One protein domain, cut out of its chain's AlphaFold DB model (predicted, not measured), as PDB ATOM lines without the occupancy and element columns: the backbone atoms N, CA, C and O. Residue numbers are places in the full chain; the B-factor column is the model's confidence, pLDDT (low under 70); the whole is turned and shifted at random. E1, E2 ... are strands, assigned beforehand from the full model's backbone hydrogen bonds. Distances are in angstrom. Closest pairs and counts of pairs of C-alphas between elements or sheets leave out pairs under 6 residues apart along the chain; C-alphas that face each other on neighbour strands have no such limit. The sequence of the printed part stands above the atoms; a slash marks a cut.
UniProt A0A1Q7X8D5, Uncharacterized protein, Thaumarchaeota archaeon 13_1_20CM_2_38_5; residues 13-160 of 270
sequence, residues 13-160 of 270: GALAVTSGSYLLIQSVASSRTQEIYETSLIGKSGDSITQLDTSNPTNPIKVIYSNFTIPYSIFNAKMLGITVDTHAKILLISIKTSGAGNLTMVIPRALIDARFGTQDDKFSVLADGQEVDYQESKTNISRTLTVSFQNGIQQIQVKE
ATOM      1  N   GLY A  13     175.866 122.695 101.196       43.94
ATOM      2  CA  GLY A  13     177.247 123.180 101.209       43.94
ATOM      3  C   GLY A  13     177.656 123.512 102.637       43.94
ATOM      4  O   GLY A  13     176.911 124.210 103.319       43.94
ATOM      5  N   ALA A  14     178.807 123.008 103.085       44.94
ATOM      6  CA  ALA A  14     179.402 123.370 104.367       44.94
ATOM      7  C   ALA A  14     180.744 124.071 104.130       44.94
ATOM      8  O   ALA A  14     181.611 123.515 103.454       44.94
ATOM      9  N   LEU A  15     180.920 125.273 104.680       41.47
ATOM     10  CA  LEU A  15     182.207 125.965 104.714       41.47
ATOM     11  C   LEU A  15     182.698 126.007 106.160       41.47
ATOM     12  O   LEU A  15     181.965 126.439 107.051       41.47
ATOM     13  N   ALA A  16     183.924 125.537 106.381       45.91
ATOM     14  CA  ALA A  16     184.586 125.600 107.673       45.91
ATOM     15  C   ALA A  16     185.669 126.679 107.633       45.91
ATOM     16  O   ALA A  16     186.566 126.619 106.791       45.91
ATOM     17  N   VAL A  17     185.597 127.649 108.540       43.66
ATOM     18  CA  VAL A  17     186.646 128.661 108.717       43.66
ATOM     19  C   VAL A  17     187.086 128.706 110.172       43.66
ATOM     20  O   VAL A  17     186.274 128.610 111.093       43.66
ATOM     21  N   THR A  18     188.392 128.821 110.387       40.47
ATOM     22  CA  THR A  18     188.976 128.987 111.719       40.47
ATOM     23  C   THR A  18     188.925 130.458 112.108       40.47
ATOM     24  O   THR A  18     189.533 131.288 111.433       40.47
ATOM     25  N   SER A  19     188.230 130.779 113.199       42.12
ATOM     26  CA  SER A  19     188.236 132.114 113.808       42.12
ATOM     27  C   SER A  19     188.777 131.991 115.232       42.12
ATOM     28  O   SER A  19     188.064 131.619 116.165       42.12
ATOM     29  N   GLY A  20     190.089 132.196 115.387       57.94
ATOM     30  CA  GLY A  20     190.786 131.954 116.653       57.94
ATOM     31  C   GLY A  20     190.719 130.482 117.091       57.94
ATOM     32  O   GLY A  20     191.139 129.594 116.354       57.94
ATOM     33  N   SER A  21     190.200 130.227 118.299       48.50
ATOM     34  CA  SER A  21     190.109 128.889 118.921       48.50
ATOM     35  C   SER A  21     188.922 128.035 118.452       48.50
ATOM     36  O   SER A  21     188.773 126.912 118.938       48.50
ATOM     37  N   TYR A  22     188.077 128.549 117.554       49.91
ATOM     38  CA  TYR A  22     186.796 127.941 117.187       49.91
ATOM     39  C   TYR A  22     186.741 127.578 115.703       49.91
ATOM     40  O   TYR A  22     187.317 128.264 114.850       49.91
ATOM     41  N   LEU A  23     185.987 126.520 115.399       50.16
ATOM     42  CA  LEU A  23     185.615 126.165 114.035       50.16
ATOM     43  C   LEU A  23     184.219 126.716 113.744       50.16
ATOM     44  O   LEU A  23     183.252 126.300 114.377       50.16
ATOM     45  N   LEU A  24     184.101 127.634 112.789       52.59
ATOM     46  CA  LEU A  24     182.804 128.081 112.297       52.59
ATOM     47  C   LEU A  24     182.376 127.175 111.148       52.59
ATOM     48  O   LEU A  24     183.043 127.144 110.117       52.59
ATOM     49  N   ILE A  25     181.259 126.475 111.316       56.72
ATOM     50  CA  ILE A  25     180.588 125.717 110.263       56.72
ATOM     51  C   ILE A  25     179.403 126.539 109.782       56.72
ATOM     52  O   ILE A  25     178.473 126.794 110.545       56.72
ATOM     53  N   GLN A  26     179.425 126.925 108.513       55.25
ATOM     54  CA  GLN A  26     178.262 127.477 107.831       55.25
ATOM     55  C   GLN A  26     177.680 126.398 106.924       55.25
ATOM     56  O   GLN A  26     178.345 125.995 105.970       55.25
ATOM     57  N   SER A  27     176.477 125.917 107.225       56.69
ATOM     58  CA  SER A  27     175.710 125.039 106.348       56.69
ATOM     59  C   SER A  27     174.656 125.861 105.604       56.69
ATOM     60  O   SER A  27     174.048 126.779 106.159       56.69
ATOM     61  N   VAL A  28     174.457 125.563 104.324       53.75
ATOM     62  CA  VAL A  28     173.323 126.079 103.556       53.75
ATOM     63  C   VAL A  28     172.546 124.894 103.025       53.75
ATOM     64  O   VAL A  28     173.088 124.101 102.257       53.75
ATOM     65  N   ALA A  29     171.281 124.792 103.420       56.47
ATOM     66  CA  ALA A  29     170.313 123.890 102.823       56.47
ATOM     67  C   ALA A  29     169.360 124.714 101.952       56.47
ATOM     68  O   ALA A  29     168.607 125.553 102.445       56.47
ATOM     69  N   SER A  30     169.402 124.492 100.642       48.56
ATOM     70  CA  SER A  30     168.549 125.203  99.685       48.56
ATOM     71  C   SER A  30     167.526 124.270  99.040       48.56
ATOM     72  O   SER A  30     167.823 123.116  98.731       48.56
ATOM     73  N   SER A  31     166.315 124.786  98.837       61.44
ATOM     74  CA  SER A  31     165.219 124.193  98.071       61.44
ATOM     75  C   SER A  31     164.697 125.210  97.044       61.44
ATOM     76  O   SER A  31     165.077 126.378  97.061       61.44
ATOM     77  N   ARG A  32     163.758 124.811  96.171       53.91
ATOM     78  CA  ARG A  32     163.174 125.720  95.160       53.91
ATOM     79  C   ARG A  32     162.489 126.969  95.737       53.91
ATOM     80  O   ARG A  32     162.291 127.922  94.992       53.91
ATOM     81  N   THR A  33     162.088 126.953  97.006       42.84
ATOM     82  CA  THR A  33     161.299 128.026  97.635       42.84
ATOM     83  C   THR A  33     161.935 128.607  98.894       42.84
ATOM     84  O   THR A  33     161.417 129.583  99.428       42.84
ATOM     85  N   GLN A  34     163.021 128.019  99.400       46.91
ATOM     86  CA  GLN A  34     163.590 128.388 100.695       46.91
ATOM     87  C   GLN A  34     165.081 128.071 100.757       46.91
ATOM     88  O   GLN A  34     165.496 126.985 100.358       46.91
ATOM     89  N   GLU A  35     165.853 128.997 101.321       52.03
ATOM     90  CA  GLU A  35     167.229 128.772 101.764       52.03
ATOM     91  C   GLU A  35     167.268 128.825 103.291       52.03
ATOM     92  O   GLU A  35     166.765 129.778 103.890       52.03
ATOM     93  N   ILE A  36     167.863 127.809 103.904       53.66
ATOM     94  CA  ILE A  36     168.136 127.713 105.334       53.66
ATOM     95  C   ILE A  36     169.645 127.824 105.493       53.66
ATOM     96  O   ILE A  36     170.395 127.060 104.887       53.66
ATOM     97  N   TYR A  37     170.075 128.784 106.299       53.62
ATOM     98  CA  TYR A  37     171.467 128.949 106.682       53.62
ATOM     99  C   TYR A  37     171.591 128.444 108.117       53.62
ATOM    100  O   TYR A  37     170.776 128.824 108.950       53.62
ATOM    101  N   GLU A  38     172.576 127.610 108.423       56.88
ATOM    102  CA  GLU A  38     172.944 127.276 109.800       56.88
ATOM    103  C   GLU A  38     174.383 127.688 110.046       56.88
ATOM    104  O   GLU A  38     175.287 127.306 109.310       56.88
ATOM    105  N   THR A  39     174.608 128.469 111.095       51.44
ATOM    106  CA  THR A  39     175.959 128.803 111.546       51.44
ATOM    107  C   THR A  39     176.184 128.177 112.905       51.44
ATOM    108  O   THR A  39     175.459 128.500 113.844       51.44
ATOM    109  N   SER A  40     177.169 127.295 113.022       53.59
ATOM    110  CA  SER A  40     177.572 126.684 114.286       53.59
ATOM    111  C   SER A  40     179.026 127.026 114.575       53.59
ATOM    112  O   SER A  40     179.874 126.910 113.693       53.59
ATOM    113  N   LEU A  41     179.320 127.445 115.803       52.88
ATOM    114  CA  LEU A  41     180.684 127.446 116.312       52.88
ATOM    115  C   LEU A  41     180.895 126.122 117.045       52.88
ATOM    116  O   LEU A  41     180.112 125.765 117.922       52.88
ATOM    117  N   ILE A  42     181.957 125.404 116.703       59.88
ATOM    118  CA  ILE A  42     182.441 124.267 117.479       59.88
ATOM    119  C   ILE A  42     183.631 124.765 118.296       59.88
ATOM    120  O   ILE A  42     184.693 125.071 117.746       59.88
ATOM    121  N   GLY A  43     183.408 124.898 119.604       51.88
ATOM    122  CA  GLY A  43     184.423 125.247 120.598       51.88
ATOM    123  C   GLY A  43     185.102 124.024 121.196       51.88
ATOM    124  O   GLY A  43     184.758 122.878 120.894       51.88
ATOM    125  N   LYS A  44     186.081 124.271 122.067       51.56
ATOM    126  CA  LYS A  44     186.693 123.207 122.870       51.56
ATOM    127  C   LYS A  44     185.694 122.782 123.953       51.56
ATOM    128  O   LYS A  44     184.769 123.515 124.294       51.56
ATOM    129  N   SER A  45     185.838 121.564 124.483       40.84
ATOM    130  CA  SER A  45     184.912 121.062 125.505       40.84
ATOM    131  C   SER A  45     184.859 122.018 126.706       40.84
ATOM    132  O   SER A  45     185.884 122.218 127.359       40.84
ATOM    133  N   GLY A  46     183.682 122.574 127.001       43.84
ATOM    134  CA  GLY A  46     183.461 123.503 128.117       43.84
ATOM    135  C   GLY A  46     182.861 124.856 127.717       43.84
ATOM    136  O   GLY A  46     182.286 125.524 128.573       43.84
ATOM    137  N   ASP A  47     182.916 125.230 126.434       51.47
ATOM    138  CA  ASP A  47     182.373 126.508 125.961       51.47
ATOM    139  C   ASP A  47     180.842 126.449 125.813       51.47
ATOM    140  O   ASP A  47     180.290 125.612 125.095       51.47
ATOM    141  N   SER A  48     180.132 127.357 126.492       48.62
ATOM    142  CA  SER A  48     178.679 127.523 126.342       48.62
ATOM    143  C   SER A  48     178.377 128.370 125.112       48.62
ATOM    144  O   SER A  48     178.170 129.581 125.202       48.62
ATOM    145  N   ILE A  49     178.375 127.726 123.947       51.31
ATOM    146  CA  ILE A  49     178.047 128.368 122.676       51.31
ATOM    147  C   ILE A  49     176.526 128.461 122.569       51.31
ATOM    148  O   ILE A  49     175.830 127.458 122.406       51.31
ATOM    149  N   THR A  50     175.998 129.680 122.660       51.59
ATOM    150  CA  THR A  50     174.581 129.936 122.379       51.59
ATOM    151  C   THR A  50     174.412 130.230 120.890       51.59
ATOM    152  O   THR A  50     174.808 131.289 120.396       51.59
ATOM    153  N   GLN A  51     173.884 129.248 120.155       50.25
ATOM    154  CA  GLN A  51     173.567 129.371 118.729       50.25
ATOM    155  C   GLN A  51     172.299 130.226 118.542       50.25
ATOM    156  O   GLN A  51     171.593 130.520 119.503       50.25
ATOM    157  N   LEU A  52     171.990 130.669 117.326       51.59
ATOM    158  CA  LEU A  52     170.757 131.403 117.030       51.59
ATOM    159  C   LEU A  52     169.916 130.728 115.969       51.59
ATOM    160  O   LEU A  52     170.435 129.943 115.186       51.59
ATOM    161  N   ASP A  53     168.614 131.023 115.962       51.59
ATOM    162  CA  ASP A  53     167.724 130.525 114.918       51.59
ATOM    163  C   ASP A  53     168.026 131.291 113.628       51.59
ATOM    164  O   ASP A  53     167.604 132.430 113.426       51.59
ATOM    165  N   THR A  54     168.842 130.665 112.788       47.22
ATOM    166  CA  THR A  54     169.334 131.192 111.514       47.22
ATOM    167  C   THR A  54     168.460 130.771 110.329       47.22
ATOM    168  O   THR A  54     168.724 131.152 109.187       47.22
ATOM    169  N   SER A  55     167.380 130.018 110.580       49.22
ATOM    170  CA  SER A  55     166.498 129.505 109.528       49.22
ATOM    171  C   SER A  55     165.611 130.594 108.908       49.22
ATOM    172  O   SER A  55     165.238 130.496 107.736       49.22
ATOM    173  N   ASN A  56     165.309 131.656 109.669       52.53
ATOM    174  CA  ASN A  56     164.660 132.885 109.204       52.53
ATOM    175  C   ASN A  56     164.752 133.982 110.289       52.53
ATOM    176  O   ASN A  56     163.833 134.127 111.098       52.53
ATOM    177  N   PRO A  57     165.844 134.764 110.349       59.53
ATOM    178  CA  PRO A  57     165.994 135.786 111.379       59.53
ATOM    179  C   PRO A  57     164.908 136.860 111.227       59.53
ATOM    180  O   PRO A  57     164.868 137.603 110.244       59.53
ATOM    181  N   THR A  58     164.001 136.908 112.202       63.84
ATOM    182  CA  THR A  58     162.979 137.947 112.368       63.84
ATOM    183  C   THR A  58     163.430 138.936 113.440       63.84
ATOM    184  O   THR A  58     164.227 138.599 114.309       63.84
ATOM    185  N   ASN A  59     162.950 140.180 113.387       77.88
ATOM    186  CA  ASN A  59     163.222 141.172 114.428       77.88
ATOM    187  C   ASN A  59     162.135 141.095 115.520       77.88
ATOM    188  O   ASN A  59     160.965 141.298 115.184       77.88
ATOM    189  N   PRO A  60     162.476 140.854 116.802       81.12
ATOM    190  CA  PRO A  60     163.820 140.672 117.366       81.12
ATOM    191  C   PRO A  60     164.335 139.225 117.278       81.12
ATOM    192  O   PRO A  60     163.564 138.273 117.375       81.12
ATOM    193  N   ILE A  61     165.659 139.051 117.181       82.00
ATOM    194  CA  ILE A  61     166.290 137.720 117.129       82.00
ATOM    195  C   ILE A  61     166.399 137.136 118.537       82.00
ATOM    196  O   ILE A  61     166.980 137.762 119.421       82.00
ATOM    197  N   LYS A  62     165.876 135.926 118.759       76.69
ATOM    198  CA  LYS A  62     165.929 135.227 120.056       76.69
ATOM    199  C   LYS A  62     167.205 134.415 120.217       76.69
ATOM    200  O   LYS A  62     167.305 133.394 119.555       76.69
ATOM    201  N   VAL A  63     168.073 134.784 121.165       71.94
ATOM    202  CA  VAL A  63     169.316 134.075 121.553       71.94
ATOM    203  C   VAL A  63     168.991 132.677 122.092       71.94
ATOM    204  O   VAL A  63     168.400 132.570 123.169       71.94
ATOM    205  N   ILE A  64     169.335 131.605 121.355       60.31
ATOM    206  CA  ILE A  64     168.968 130.228 121.745       60.31
ATOM    207  C   ILE A  64     169.663 129.877 123.060       60.31
ATOM    208  O   ILE A  64     170.753 130.353 123.365       60.31
ATOM    209  N   TYR A  65     168.984 129.058 123.866       62.00
ATOM    210  CA  TYR A  65     169.403 128.656 125.211       62.00
ATOM    211  C   TYR A  65     169.514 129.823 126.198       62.00
ATOM    212  O   TYR A  65     170.056 129.673 127.289       62.00
ATOM    213  N   SER A  66     168.937 130.975 125.850       67.19
ATOM    214  CA  SER A  66     168.766 132.104 126.749       67.19
ATOM    215  C   SER A  66     167.350 132.679 126.639       67.19
ATOM    216  O   SER A  66     166.578 132.347 125.735       67.19
ATOM    217  N   ASN A  67     167.029 133.588 127.556       79.50
ATOM    218  CA  ASN A  67     165.790 134.365 127.525       79.50
ATOM    219  C   ASN A  67     165.971 135.731 126.843       79.50
ATOM    220  O   ASN A  67     165.073 136.569 126.906       79.50
ATOM    221  N   PHE A  68     167.126 135.982 126.219       84.00
ATOM    222  CA  PHE A  68     167.405 137.254 125.569       84.00
ATOM    223  C   PHE A  68     166.899 137.281 124.131       84.00
ATOM    224  O   PHE A  68     167.007 136.314 123.374       84.00
ATOM    225  N   THR A  69     166.396 138.444 123.741       86.00
ATOM    226  CA  THR A  69     166.158 138.808 122.351       86.00
ATOM    227  C   THR A  69     166.980 140.051 122.026       86.00
ATOM    228  O   THR A  69     167.200 140.903 122.889       86.00
ATOM    229  N   ILE A  70     167.466 140.142 120.791       89.69
ATOM    230  CA  ILE A  70     168.220 141.284 120.275       89.69
ATOM    231  C   ILE A  70     167.362 141.945 119.196       89.69
ATOM    232  O   ILE A  70     167.275 141.434 118.073       89.69
ATOM    233  N   PRO A  71     166.696 143.063 119.517       93.31
ATOM    234  CA  PRO A  71     166.127 143.940 118.510       93.31
ATOM    235  C   PRO A  71     167.221 144.470 117.588       93.31
ATOM    236  O   PRO A  71     168.284 144.884 118.058       93.31
ATOM    237  N   TYR A  72     166.957 144.491 116.286       94.00
ATOM    238  CA  TYR A  72     167.897 145.031 115.309       94.00
ATOM    239  C   TYR A  72     167.189 145.678 114.118       94.00
ATOM    240  O   TYR A  72     166.054 145.349 113.785       94.00
ATOM    241  N   SER A  73     167.885 146.589 113.455       94.19
ATOM    242  CA  SER A  73     167.546 147.105 112.132       94.19
ATOM    243  C   SER A  73     168.784 146.990 111.261       94.19
ATOM    244  O   SER A  73     169.892 147.247 111.730       94.19
ATOM    245  N   ILE A  74     168.613 146.582 110.011       94.56
ATOM    246  CA  ILE A  74     169.722 146.432 109.076       94.56
ATOM    247  C   ILE A  74     169.331 147.012 107.723       94.56
ATOM    248  O   ILE A  74     168.256 146.727 107.194       94.56
ATOM    249  N   PHE A  75     170.204 147.849 107.177       94.62
ATOM    250  CA  PHE A  75     170.039 148.470 105.870       94.62
ATOM    251  C   PHE A  75     171.085 147.921 104.899       94.62
ATOM    252  O   PHE A  75     172.247 147.774 105.270       94.62
ATOM    253  N   ASN A  76     170.683 147.625 103.658       94.62
ATOM    254  CA  ASN A  76     171.542 147.053 102.608       94.62
ATOM    255  C   ASN A  76     172.266 145.746 102.979       94.62
ATOM    256  O   ASN A  76     173.309 145.413 102.417       94.62
ATOM    257  N   ALA A  77     171.697 144.970 103.896       92.31
ATOM    258  CA  ALA A  77     172.115 143.603 104.155       92.31
ATOM    259  C   ALA A  77     170.952 142.788 104.725       92.31
ATOM    260  O   ALA A  77     169.997 143.331 105.277       92.31
ATOM    261  N   LYS A  78     171.049 141.466 104.607       87.31
ATOM    262  CA  LYS A  78     170.195 140.517 105.314       87.31
ATOM    263  C   LYS A  78     170.967 139.988 106.518       87.31
ATOM    264  O   LYS A  78     172.079 139.488 106.362       87.31
ATOM    265  N   MET A  79     170.371 140.067 107.702       87.31
ATOM    266  CA  MET A  79     170.862 139.334 108.867       87.31
ATOM    267  C   MET A  79     170.749 137.835 108.577       87.31
ATOM    268  O   MET A  79     169.695 137.397 108.123       87.31
ATOM    269  N   LEU A  80     171.811 137.062 108.787       79.94
ATOM    270  CA  LEU A  80     171.783 135.602 108.636       79.94
ATOM    271  C   LEU A  80     171.718 134.908 109.994       79.94
ATOM    272  O   LEU A  80     171.035 133.901 110.146       79.94
ATOM    273  N   GLY A  81     172.395 135.476 110.986       74.81
ATOM    274  CA  GLY A  81     172.447 134.929 112.328       74.81
ATOM    275  C   GLY A  81     173.297 135.789 113.239       74.81
ATOM    276  O   GLY A  81     174.055 136.644 112.785       74.81
ATOM    277  N   ILE A  82     173.182 135.550 114.535       77.38
ATOM    278  CA  ILE A  82     174.121 136.073 115.522       77.38
ATOM    279  C   ILE A  82     174.628 134.856 116.328       77.38
ATOM    280  O   ILE A  82     174.041 133.783 116.293       77.38
ATOM    281  N   THR A  83     175.736 134.928 117.033       75.38
ATOM    282  CA  THR A  83     176.198 133.870 117.938       75.38
ATOM    283  C   THR A  83     176.832 134.543 119.130       75.38
ATOM    284  O   THR A  83     177.530 135.542 118.959       75.38
ATOM    285  N   VAL A  84     176.562 134.033 120.330       76.25
ATOM    286  CA  VAL A  84     177.110 134.617 121.557       76.25
ATOM    287  C   VAL A  84     177.986 133.602 122.262       76.25
ATOM    288  O   VAL A  84     177.542 132.491 122.569       76.25
ATOM    289  N   ASP A  85     179.205 134.030 122.562       72.69
ATOM    290  CA  ASP A  85     180.053 133.417 123.569       72.69
ATOM    291  C   ASP A  85     179.993 134.293 124.824       72.69
ATOM    292  O   ASP A  85     180.553 135.390 124.888       72.69
ATOM    293  N   THR A  86     179.259 133.821 125.826       69.25
ATOM    294  CA  THR A  86     179.067 134.560 127.081       69.25
ATOM    295  C   THR A  86     180.274 134.487 128.013       69.25
ATOM    296  O   THR A  86     180.333 135.264 128.970       69.25
ATOM    297  N   HIS A  87     181.232 133.594 127.753       67.44
ATOM    298  CA  HIS A  87     182.476 133.501 128.507       67.44
ATOM    299  C   HIS A  87     183.513 134.463 127.931       67.44
ATOM    300  O   HIS A  87     184.011 135.324 128.648       67.44
ATOM    301  N   ALA A  88     183.740 134.392 126.618       65.06
ATOM    302  CA  ALA A  88     184.623 135.301 125.892       65.06
ATOM    303  C   ALA A  88     184.019 136.703 125.683       65.06
ATOM    304  O   ALA A  88     184.701 137.598 125.193       65.06
ATOM    305  N   LYS A  89     182.736 136.890 126.028       77.00
ATOM    306  CA  LYS A  89     181.980 138.143 125.855       77.00
ATOM    307  C   LYS A  89     181.971 138.618 124.404       77.00
ATOM    308  O   LYS A  89     182.099 139.806 124.121       77.00
ATOM    309  N   ILE A  90     181.802 137.668 123.486       81.44
ATOM    310  CA  ILE A  90     181.793 137.894 122.042       81.44
ATOM    311  C   ILE A  90     180.377 137.723 121.512       81.44
ATOM    312  O   ILE A  90     179.699 136.739 121.799       81.44
ATOM    313  N   LEU A  91     179.974 138.654 120.661       87.75
ATOM    314  CA  LEU A  91     178.798 138.582 119.818       87.75
ATOM    315  C   LEU A  91     179.253 138.600 118.361       87.75
ATOM    316  O   LEU A  91     179.771 139.603 117.882       87.75
ATOM    317  N   LEU A  92     179.085 137.485 117.661       85.56
ATOM    318  CA  LEU A  92     179.417 137.351 116.247       85.56
ATOM    319  C   LEU A  92     178.140 137.428 115.419       85.56
ATOM    320  O   LEU A  92     177.257 136.596 115.558       85.56
ATOM    321  N   ILE A  93     178.038 138.413 114.545       89.25
ATOM    322  CA  ILE A  93     176.896 138.670 113.682       89.25
ATOM    323  C   ILE A  93     177.266 138.260 112.259       89.25
ATOM    324  O   ILE A  93     178.207 138.802 111.694       89.25
ATOM    325  N   SER A  94     176.517 137.337 111.662       84.00
ATOM    326  CA  SER A  94     176.657 136.948 110.256       84.00
ATOM    327  C   SER A  94     175.635 137.692 109.401       84.00
ATOM    328  O   SER A  94     174.434 137.651 109.687       84.00
ATOM    329  N   ILE A  95     176.093 138.342 108.333       87.25
ATOM    330  CA  ILE A  95     175.246 139.110 107.414       87.25
ATOM    331  C   ILE A  95     175.539 138.755 105.955       87.25
ATOM    332  O   ILE A  95     176.628 138.311 105.606       87.25
ATOM    333  N   LYS A  96     174.557 138.984 105.082       86.81
ATOM    334  CA  LYS A  96     174.715 138.964 103.623       86.81
ATOM    335  C   LYS A  96     174.462 140.365 103.094       86.81
ATOM    336  O   LYS A  96     173.311 140.801 103.061       86.81
ATOM    337  N   THR A  97     175.513 141.077 102.708       92.00
ATOM    338  CA  THR A  97     175.384 142.444 102.194       92.00
ATOM    339  C   THR A  97     174.798 142.465 100.783       92.00
ATOM    340  O   THR A  97     175.064 141.591  99.959       92.00
ATOM    341  N   SER A  98     174.006 143.493 100.497       93.94
ATOM    342  CA  SER A  98     173.557 143.873  99.152       93.94
ATOM    343  C   SER A  98     174.106 145.240  98.722       93.94
ATOM    344  O   SER A  98     173.825 145.695  97.616       93.94
ATOM    345  N   GLY A  99     174.862 145.908  99.595       94.25
ATOM    346  CA  GLY A  99     175.482 147.214  99.393       94.25
ATOM    347  C   GLY A  99     176.171 147.695 100.676       94.25
ATOM    348  O   GLY A  99     176.146 147.000 101.691       94.25
ATOM    349  N   ALA A 100     176.774 148.886 100.637       96.56
ATOM    350  CA  ALA A 100     177.205 149.564 101.859       96.56
ATOM    351  C   ALA A 100     175.977 149.939 102.701       96.56
ATOM    352  O   ALA A 100     174.946 150.343 102.152       96.56
ATOM    353  N   GLY A 101     176.069 149.795 104.018       96.31
ATOM    354  CA  GLY A 101     174.905 149.857 104.889       96.31
ATOM    355  C   GLY A 101     175.250 150.044 106.356       96.31
ATOM    356  O   GLY A 101     176.364 150.426 106.712       96.31
ATOM    357  N   ASN A 102     174.260 149.803 107.208       96.88
ATOM    358  CA  ASN A 102     174.430 149.853 108.652       96.88
ATOM    359  C   ASN A 102     173.606 148.772 109.351       96.88
ATOM    360  O   ASN A 102     172.575 148.317 108.850       96.88
ATOM    361  N   LEU A 103     174.107 148.355 110.509       97.06
ATOM    362  CA  LEU A 103     173.436 147.481 111.456       97.06
ATOM    363  C   LEU A 103     173.266 148.245 112.766       97.06
ATOM    364  O   LEU A 103     174.254 148.608 113.399       97.06
ATOM    365  N   THR A 104     172.022 148.433 113.193       97.31
ATOM    366  CA  THR A 104     171.690 148.902 114.539       97.31
ATOM    367  C   THR A 104     171.172 147.732 115.359       97.31
ATOM    368  O   THR A 104     170.275 147.023 114.913       97.31
ATOM    369  N   MET A 105     171.691 147.534 116.568       95.38
ATOM    370  CA  MET A 105     171.281 146.443 117.453       95.38
ATOM    371  C   MET A 105     171.196 146.887 118.907       95.38
ATOM    372  O   MET A 105     172.040 147.646 119.378       95.38
ATOM    373  N   VAL A 106     170.189 146.387 119.623       96.00
ATOM    374  CA  VAL A 106     170.008 146.620 121.059       96.00
ATOM    375  C   VAL A 106     170.482 145.385 121.816       96.00
ATOM    376  O   VAL A 106     169.811 144.358 121.849       96.00
ATOM    377  N   ILE A 107     171.654 145.493 122.425       93.44
ATOM    378  CA  ILE A 107     172.345 144.437 123.155       93.44
ATOM    379  C   ILE A 107     171.978 144.543 124.641       93.44
ATOM    380  O   ILE A 107     172.285 145.555 125.281       93.44
ATOM    381  N   PRO A 108     171.324 143.529 125.232       93.25
ATOM    382  CA  PRO A 108     171.113 143.492 126.673       93.25
ATOM    383  C   PRO A 108     172.455 143.431 127.407       93.25
ATOM    384  O   PRO A 108     173.277 142.564 127.123       93.25
ATOM    385  N   ARG A 109     172.663 144.285 128.411       91.81
ATOM    386  CA  ARG A 109     173.906 144.296 129.210       91.81
ATOM    387  C   ARG A 109     174.137 142.999 129.984       91.81
ATOM    388  O   ARG A 109     175.259 142.646 130.312       91.81
ATOM    389  N   ALA A 110     173.064 142.278 130.295       89.31
ATOM    390  CA  ALA A 110     173.157 140.968 130.931       89.31
ATOM    391  C   ALA A 110     173.604 139.854 129.960       89.31
ATOM    392  O   ALA A 110     173.967 138.776 130.420       89.31
ATOM    393  N   LEU A 111     173.583 140.107 128.645       87.25
ATOM    394  CA  LEU A 111     174.081 139.182 127.628       87.25
ATOM    395  C   LEU A 111     175.588 139.382 127.418       87.25
ATOM    396  O   LEU A 111     176.377 138.483 127.700       87.25
ATOM    397  N   ILE A 112     175.975 140.579 126.977       87.81
ATOM    398  CA  ILE A 112     177.361 141.058 126.944       87.81
ATOM    399  C   ILE A 112     177.372 142.539 127.341       87.81
ATOM    400  O   ILE A 112     176.442 143.283 127.020       87.81
ATOM    401  N   ASP A 113     178.417 142.981 128.032       89.75
ATOM    402  CA  ASP A 113     178.607 144.391 128.361       89.75
ATOM    403  C   ASP A 113     180.096 144.693 128.466       89.75
ATOM    404  O   ASP A 113     180.823 143.947 129.114       89.75
ATOM    405  N   ALA A 114     180.535 145.794 127.866       87.62
ATOM    406  CA  ALA A 114     181.863 146.331 128.101       87.62
ATOM    407  C   ALA A 114     181.808 147.217 129.353       87.62
ATOM    408  O   ALA A 114     181.117 148.243 129.392       87.62
ATOM    409  N   ARG A 115     182.501 146.796 130.413       81.50
ATOM    410  CA  ARG A 115     182.608 147.546 131.668       81.50
ATOM    411  C   ARG A 115     184.029 147.533 132.191       81.50
ATOM    412  O   ARG A 115     184.712 146.519 132.127       81.50
ATOM    413  N   PHE A 116     184.396 148.635 132.827       69.69
ATOM    414  CA  PHE A 116     185.577 148.734 133.661       69.69
ATOM    415  C   PHE A 116     185.149 149.053 135.099       69.69
ATOM    416  O   PHE A 116     184.739 150.172 135.426       69.69
ATOM    417  N   GLY A 117     185.184 148.040 135.965       70.81
ATOM    418  CA  GLY A 117     184.639 148.141 137.319       70.81
ATOM    419  C   GLY A 117     183.141 148.464 137.301       70.81
ATOM    420  O   GLY A 117     182.334 147.688 136.789       70.81
ATOM    421  N   THR A 118     182.761 149.610 137.868       74.06
ATOM    422  CA  THR A 118     181.372 150.104 137.872       74.06
ATOM    423  C   THR A 118     181.047 151.018 136.692       74.06
ATOM    424  O   THR A 118     179.892 151.413 136.531       74.06
ATOM    425  N   GLN A 119     182.047 151.375 135.882       78.00
ATOM    426  CA  GLN A 119     181.889 152.282 134.754       78.00
ATOM    427  C   GLN A 119     181.716 151.515 133.448       78.00
ATOM    428  O   GLN A 119     182.201 150.401 133.265       78.00
ATOM    429  N   ASP A 120     181.020 152.155 132.523       86.06
ATOM    430  CA  ASP A 120     180.867 151.666 131.165       86.06
ATOM    431  C   ASP A 120     182.150 151.869 130.367       86.06
ATOM    432  O   ASP A 120     182.693 152.976 130.370       86.06
ATOM    433  N   ASP A 121     182.566 150.840 129.635       85.25
ATOM    434  CA  ASP A 121     183.663 150.939 128.675       85.25
ATOM    435  C   ASP A 121     183.159 150.763 127.236       85.25
ATOM    436  O   ASP A 121     181.992 150.433 127.007       85.25
ATOM    437  N   LYS A 122     184.029 151.026 126.258       87.06
ATOM    438  CA  LYS A 122     183.741 150.798 124.839       87.06
ATOM    439  C   LYS A 122     183.879 149.314 124.489       87.06
ATOM    440  O   LYS A 122     184.758 148.627 124.998       87.06
ATOM    441  N   PHE A 123     183.042 148.836 123.574       91.25
ATOM    442  CA  PHE A 123     183.272 147.565 122.894       91.25
ATOM    443  C   PHE A 123     184.394 147.721 121.865       91.25
ATOM    444  O   PHE A 123     184.590 148.804 121.317       91.25
ATOM    445  N   SER A 124     185.074 146.621 121.546       87.31
ATOM    446  CA  SER A 124     185.787 146.512 120.273       87.31
ATOM    447  C   SER A 124     184.838 145.903 119.246       87.31
ATOM    448  O   SER A 124     184.215 144.864 119.500       87.31
ATOM    449  N   VAL A 125     184.693 146.581 118.108       93.50
ATOM    450  CA  VAL A 125     183.806 146.167 117.023       93.50
ATOM    451  C   VAL A 125     184.639 145.926 115.778       93.50
ATOM    452  O   VAL A 125     185.420 146.785 115.383       93.50
ATOM    453  N   LEU A 126     184.480 144.760 115.157       87.50
ATOM    454  CA  LEU A 126     185.221 144.376 113.962       87.50
ATOM    455  C   LEU A 126     184.272 144.008 112.825       87.50
ATOM    456  O   LEU A 126     183.252 143.375 113.070       87.50
ATOM    457  N   ALA A 127     184.626 144.344 111.590       89.31
ATOM    458  CA  ALA A 127     184.017 143.835 110.368       89.31
ATOM    459  C   ALA A 127     185.034 142.943 109.643       89.31
ATOM    460  O   ALA A 127     186.122 143.403 109.306       89.31
ATOM    461  N   ASP A 128     184.718 141.657 109.466       84.12
ATOM    462  CA  ASP A 128     185.639 140.631 108.932       84.12
ATOM    463  C   ASP A 128     187.053 140.681 109.559       84.12
ATOM    464  O   ASP A 128     188.079 140.531 108.896       84.12
ATOM    465  N   GLY A 129     187.106 140.910 110.875       79.44
ATOM    466  CA  GLY A 129     188.349 140.963 111.650       79.44
ATOM    467  C   GLY A 129     189.105 142.296 111.599       79.44
ATOM    468  O   GLY A 129     190.134 142.409 112.258       79.44
ATOM    469  N   GLN A 130     188.608 143.301 110.877       79.00
ATOM    470  CA  GLN A 130     189.144 144.667 110.888       79.00
ATOM    471  C   GLN A 130     188.341 145.544 111.843       79.00
ATOM    472  O   GLN A 130     187.117 145.515 111.796       79.00
ATOM    473  N   GLU A 131     189.000 146.319 112.704       83.56
ATOM    474  CA  GLU A 131     188.307 147.209 113.642       83.56
ATOM    475  C   GLU A 131     187.543 148.318 112.903       83.56
ATOM    476  O   GLU A 131     188.019 148.866 111.906       83.56
ATOM    477  N   VAL A 132     186.333 148.618 113.374       87.50
ATOM    478  CA  VAL A 132     185.445 149.623 112.787       87.50
ATOM    479  C   VAL A 132     184.838 150.518 113.859       87.50
ATOM    480  O   VAL A 132     184.507 150.077 114.961       87.50
ATOM    481  N   ASP A 133     184.630 151.780 113.496       89.06
ATOM    482  CA  ASP A 133     183.910 152.725 114.337       89.06
ATOM    483  C   ASP A 133     182.422 152.375 114.445       89.06
ATOM    484  O   ASP A 133     181.795 151.814 113.537       89.06
ATOM    485  N   TYR A 134     181.826 152.780 115.563       95.44
ATOM    486  CA  TYR A 134     180.408 152.602 115.825       95.44
ATOM    487  C   TYR A 134     179.849 153.763 116.649       95.44
ATOM    488  O   TYR A 134     180.559 154.448 117.385       95.44
ATOM    489  N   GLN A 135     178.540 153.975 116.536       96.25
ATOM    490  CA  GLN A 135     177.808 154.891 117.405       96.25
ATOM    491  C   GLN A 135     177.121 154.109 118.520       96.25
ATOM    492  O   GLN A 135     176.594 153.021 118.282       96.25
ATOM    493  N   GLU A 136     177.083 154.679 119.722       96.81
ATOM    494  CA  GLU A 136     176.456 154.061 120.889       96.81
ATOM    495  C   GLU A 136     175.447 154.997 121.557       96.81
ATOM    496  O   GLU A 136     175.719 156.170 121.803       96.81
ATOM    497  N   SER A 137     174.304 154.429 121.940       96.38
ATOM    498  CA  SER A 137     173.464 154.955 123.019       96.38
ATOM    499  C   SER A 137     173.242 153.865 124.065       96.38
ATOM    500  O   SER A 137     173.385 152.677 123.780       96.38
ATOM    501  N   LYS A 138     172.936 154.244 125.306       94.94
ATOM    502  CA  LYS A 138     172.940 153.298 126.426       94.94
ATOM    503  C   LYS A 138     171.893 153.623 127.476       94.94
ATOM    504  O   LYS A 138     171.594 154.781 127.741       94.94
ATOM    505  N   THR A 139     171.388 152.570 128.104       95.69
ATOM    506  CA  THR A 139     170.563 152.626 129.315       95.69
ATOM    507  C   THR A 139     171.265 151.850 130.427       95.69
ATOM    508  O   THR A 139     172.381 151.370 130.237       95.69
ATOM    509  N   ASN A 140     170.633 151.691 131.588       93.88
ATOM    510  CA  ASN A 140     171.120 150.805 132.649       93.88
ATOM    511  C   ASN A 140     170.987 149.305 132.310       93.88
ATOM    512  O   ASN A 140     171.672 148.493 132.928       93.88
ATOM    513  N   ILE A 141     170.146 148.927 131.339       93.88
ATOM    514  CA  ILE A 141     169.873 147.518 130.991       93.88
ATOM    515  C   ILE A 141     170.335 147.116 129.585       93.88
ATOM    516  O   ILE A 141     170.457 145.925 129.305       93.88
ATOM    517  N   SER A 142     170.629 148.074 128.704       95.69
ATOM    518  CA  SER A 142     171.011 147.799 127.315       95.69
ATOM    519  C   SER A 142     172.044 148.776 126.752       95.69
ATOM    520  O   SER A 142     172.231 149.890 127.256       95.69
ATOM    521  N   ARG A 143     172.698 148.324 125.682       95.88
ATOM    522  CA  ARG A 143     173.613 149.052 124.799       95.88
ATOM    523  C   ARG A 143     173.034 149.013 123.395       95.88
ATOM    524  O   ARG A 143     172.758 147.930 122.893       95.88
ATOM    525  N   THR A 144     172.849 150.153 122.755       97.38
ATOM    526  CA  THR A 144     172.409 150.211 121.361       97.38
ATOM    527  C   THR A 144     173.583 150.637 120.503       97.38
ATOM    528  O   THR A 144     174.010 151.788 120.598       97.38
ATOM    529  N   LEU A 145     174.088 149.722 119.678       97.75
ATOM    530  CA  LEU A 145     175.204 149.980 118.771       97.75
ATOM    531  C   LEU A 145     174.687 150.186 117.353       97.75
ATOM    532  O   LEU A 145     173.803 149.451 116.919       97.75
ATOM    533  N   THR A 146     175.251 151.152 116.631       97.88
ATOM    534  CA  THR A 146     175.081 151.306 115.182       97.88
ATOM    535  C   THR A 146     176.438 151.210 114.505       97.88
ATOM    536  O   THR A 146     177.293 152.072 114.701       97.88
ATOM    537  N   VAL A 147     176.618 150.160 113.709       97.62
ATOM    538  CA  VAL A 147     177.857 149.832 113.002       97.62
ATOM    539  C   VAL A 147     177.631 150.056 111.515       97.62
ATOM    540  O   VAL A 147     176.712 149.475 110.936       97.62
ATOM    541  N   SER A 148     178.447 150.905 110.896       96.56
ATOM    542  CA  SER A 148     178.431 151.081 109.439       96.56
ATOM    543  C   SER A 148     179.350 150.056 108.784       96.56
ATOM    544  O   SER A 148     180.401 149.732 109.328       96.56
ATOM    545  N   PHE A 149     178.970 149.551 107.614       94.69
ATOM    546  CA  PHE A 149     179.756 148.559 106.886       94.69
ATOM    547  C   PHE A 149     179.768 148.809 105.378       94.69
ATOM    548  O   PHE A 149     178.849 149.405 104.811       94.69
ATOM    549  N   GLN A 150     180.811 148.309 104.717       95.25
ATOM    550  CA  GLN A 150     180.927 148.297 103.259       95.25
ATOM    551  C   GLN A 150     180.314 147.025 102.666       95.25
ATOM    552  O   GLN A 150     180.130 146.022 103.357       95.25
ATOM    553  N   ASN A 151     180.003 147.054 101.370       95.62
ATOM    554  CA  ASN A 151     179.556 145.850 100.677       95.62
ATOM    555  C   ASN A 151     180.668 144.788 100.668       95.62
ATOM    556  O   ASN A 151     181.829 145.115 100.438       95.62
ATOM    557  N   GLY A 152     180.296 143.523 100.841       89.88
ATOM    558  CA  GLY A 152     181.195 142.376 100.756       89.88
ATOM    559  C   GLY A 152     181.629 141.819 102.106       89.88
ATOM    560  O   GLY A 152     182.156 140.708 102.123       89.88
ATOM    561  N   ILE A 153     181.372 142.526 103.216       93.00
ATOM    562  CA  ILE A 153     181.643 141.956 104.536       93.00
ATOM    563  C   ILE A 153     180.683 140.804 104.835       93.00
ATOM    564  O   ILE A 153     179.526 140.810 104.404       93.00
ATOM    565  N   GLN A 154     181.146 139.828 105.599       88.25
ATOM    566  CA  GLN A 154     180.348 138.652 105.950       88.25
ATOM    567  C   GLN A 154     179.978 138.641 107.427       88.25
ATOM    568  O   GLN A 154     178.966 138.047 107.816       88.25
ATOM    569  N   GLN A 155     180.792 139.287 108.260       88.62
ATOM    570  CA  GLN A 155     180.678 139.219 109.704       88.62
ATOM    571  C   GLN A 155     180.945 140.565 110.368       88.62
ATOM    572  O   GLN A 155     181.832 141.319 109.971       88.62
ATOM    573  N   ILE A 156     180.197 140.826 111.437       93.69
ATOM    574  CA  ILE A 156     180.489 141.871 112.416       93.69
ATOM    575  C   ILE A 156     180.713 141.179 113.758       93.69
ATOM    576  O   ILE A 156     179.927 140.326 114.151       93.69
ATOM    577  N   GLN A 157     181.765 141.528 114.479       90.50
ATOM    578  CA  GLN A 157     182.057 141.015 115.809       90.50
ATOM    579  C   GLN A 157     181.986 142.166 116.807       90.50
ATOM    580  O   GLN A 157     182.656 143.169 116.617       90.50
ATOM    581  N   VAL A 158     181.210 142.017 117.876       93.75
ATOM    582  CA  VAL A 158     181.204 142.924 119.030       93.75
ATOM    583  C   VAL A 158     181.778 142.156 120.206       93.75
ATOM    584  O   VAL A 158     181.291 141.074 120.529       93.75
ATOM    585  N   LYS A 159     182.821 142.677 120.839       87.38
ATOM    586  CA  LYS A 159     183.474 142.012 121.969       87.38
ATOM    587  C   LYS A 159     183.943 143.015 123.011       87.38
ATOM    588  O   LYS A 159     183.952 144.222 122.761       87.38
ATOM    589  N   GLU A 160     184.336 142.516 124.178       81.19
ATOM    590  CA  GLU A 160     185.068 143.328 125.152       81.19
ATOM    591  C   GLU A 160     186.296 144.010 124.509       81.19
ATOM    592  O   GLU A 160     186.848 143.505 123.522       81.19
TER     593      GLU A 160
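Overview. This is residues 13 to 160 of the 270 residues of an uncharacterized protein of Thaumarchaeota archaeon 13_1_20CM_2_38_5 (UniProt A0A1Q7X8D5). The strand hairpin E4 and E5 folds back on itself to make two walls face to face: E9 and E6 extend one wall, and E8 and E7 the other. Beside E4, the twisted sheet of E1, E2 and E3 lies to one side of this small sandwich. The printed part has 148 residues, with nine named strands, E1 to E9 in order, no named helix, and class all strand. It is compact, with a radius of gyration of the C-alphas of 14.9 A and spans of 51 by 38 by 29 A.

Along the chain. E1, residues 13 to 19, begins at C-alpha 13 (177.247, 123.180, 101.209). E2, residues 22 to 30, is 25.4 A long, and E3, residues 35 to 42, 22.3 A. E4, residues 72 to 85, bends by 143 degrees at residue 75; E5, residues 90 to 108, bends by 172 degrees at residue 105, and its end C-alphas are 12.9 A apart. E6 is residues 124 to 127, E7 134 to 138, and E8 142 to 149, 22.2 A long. E9, residues 155 to 159, ends at C-alpha 159 (183.474, 142.012, 121.969).

Arrangement. E1, E2 and E3 form a meander, each strand the antiparallel neighbour of the one before, with N 15 and O 26 at 3.0 A and N 25 and O 40 at 2.8 A. The closest C-alphas of E3 and E4, Tyr 37 and Leu 80, are 6.9 A apart. In the branched, twisted second sheet, E4 lies on one side of E5, with N 83 and O 92 at 2.7 A. On the other side are E9, with N 93 and O 156 at 2.7 A, and E8, with N 103 and O 147 at 2.9 A.

Size, cuts and confidence. The C-alphas of Arg 32 and Thr 118, the two farthest apart, are 52.4 A apart. The printed part has no cut; the links E3 to E4 and E5 to E6 are long. Mean pLDDT of the printed part is 75.9; residues 13 to 58 are among the 53 under 70.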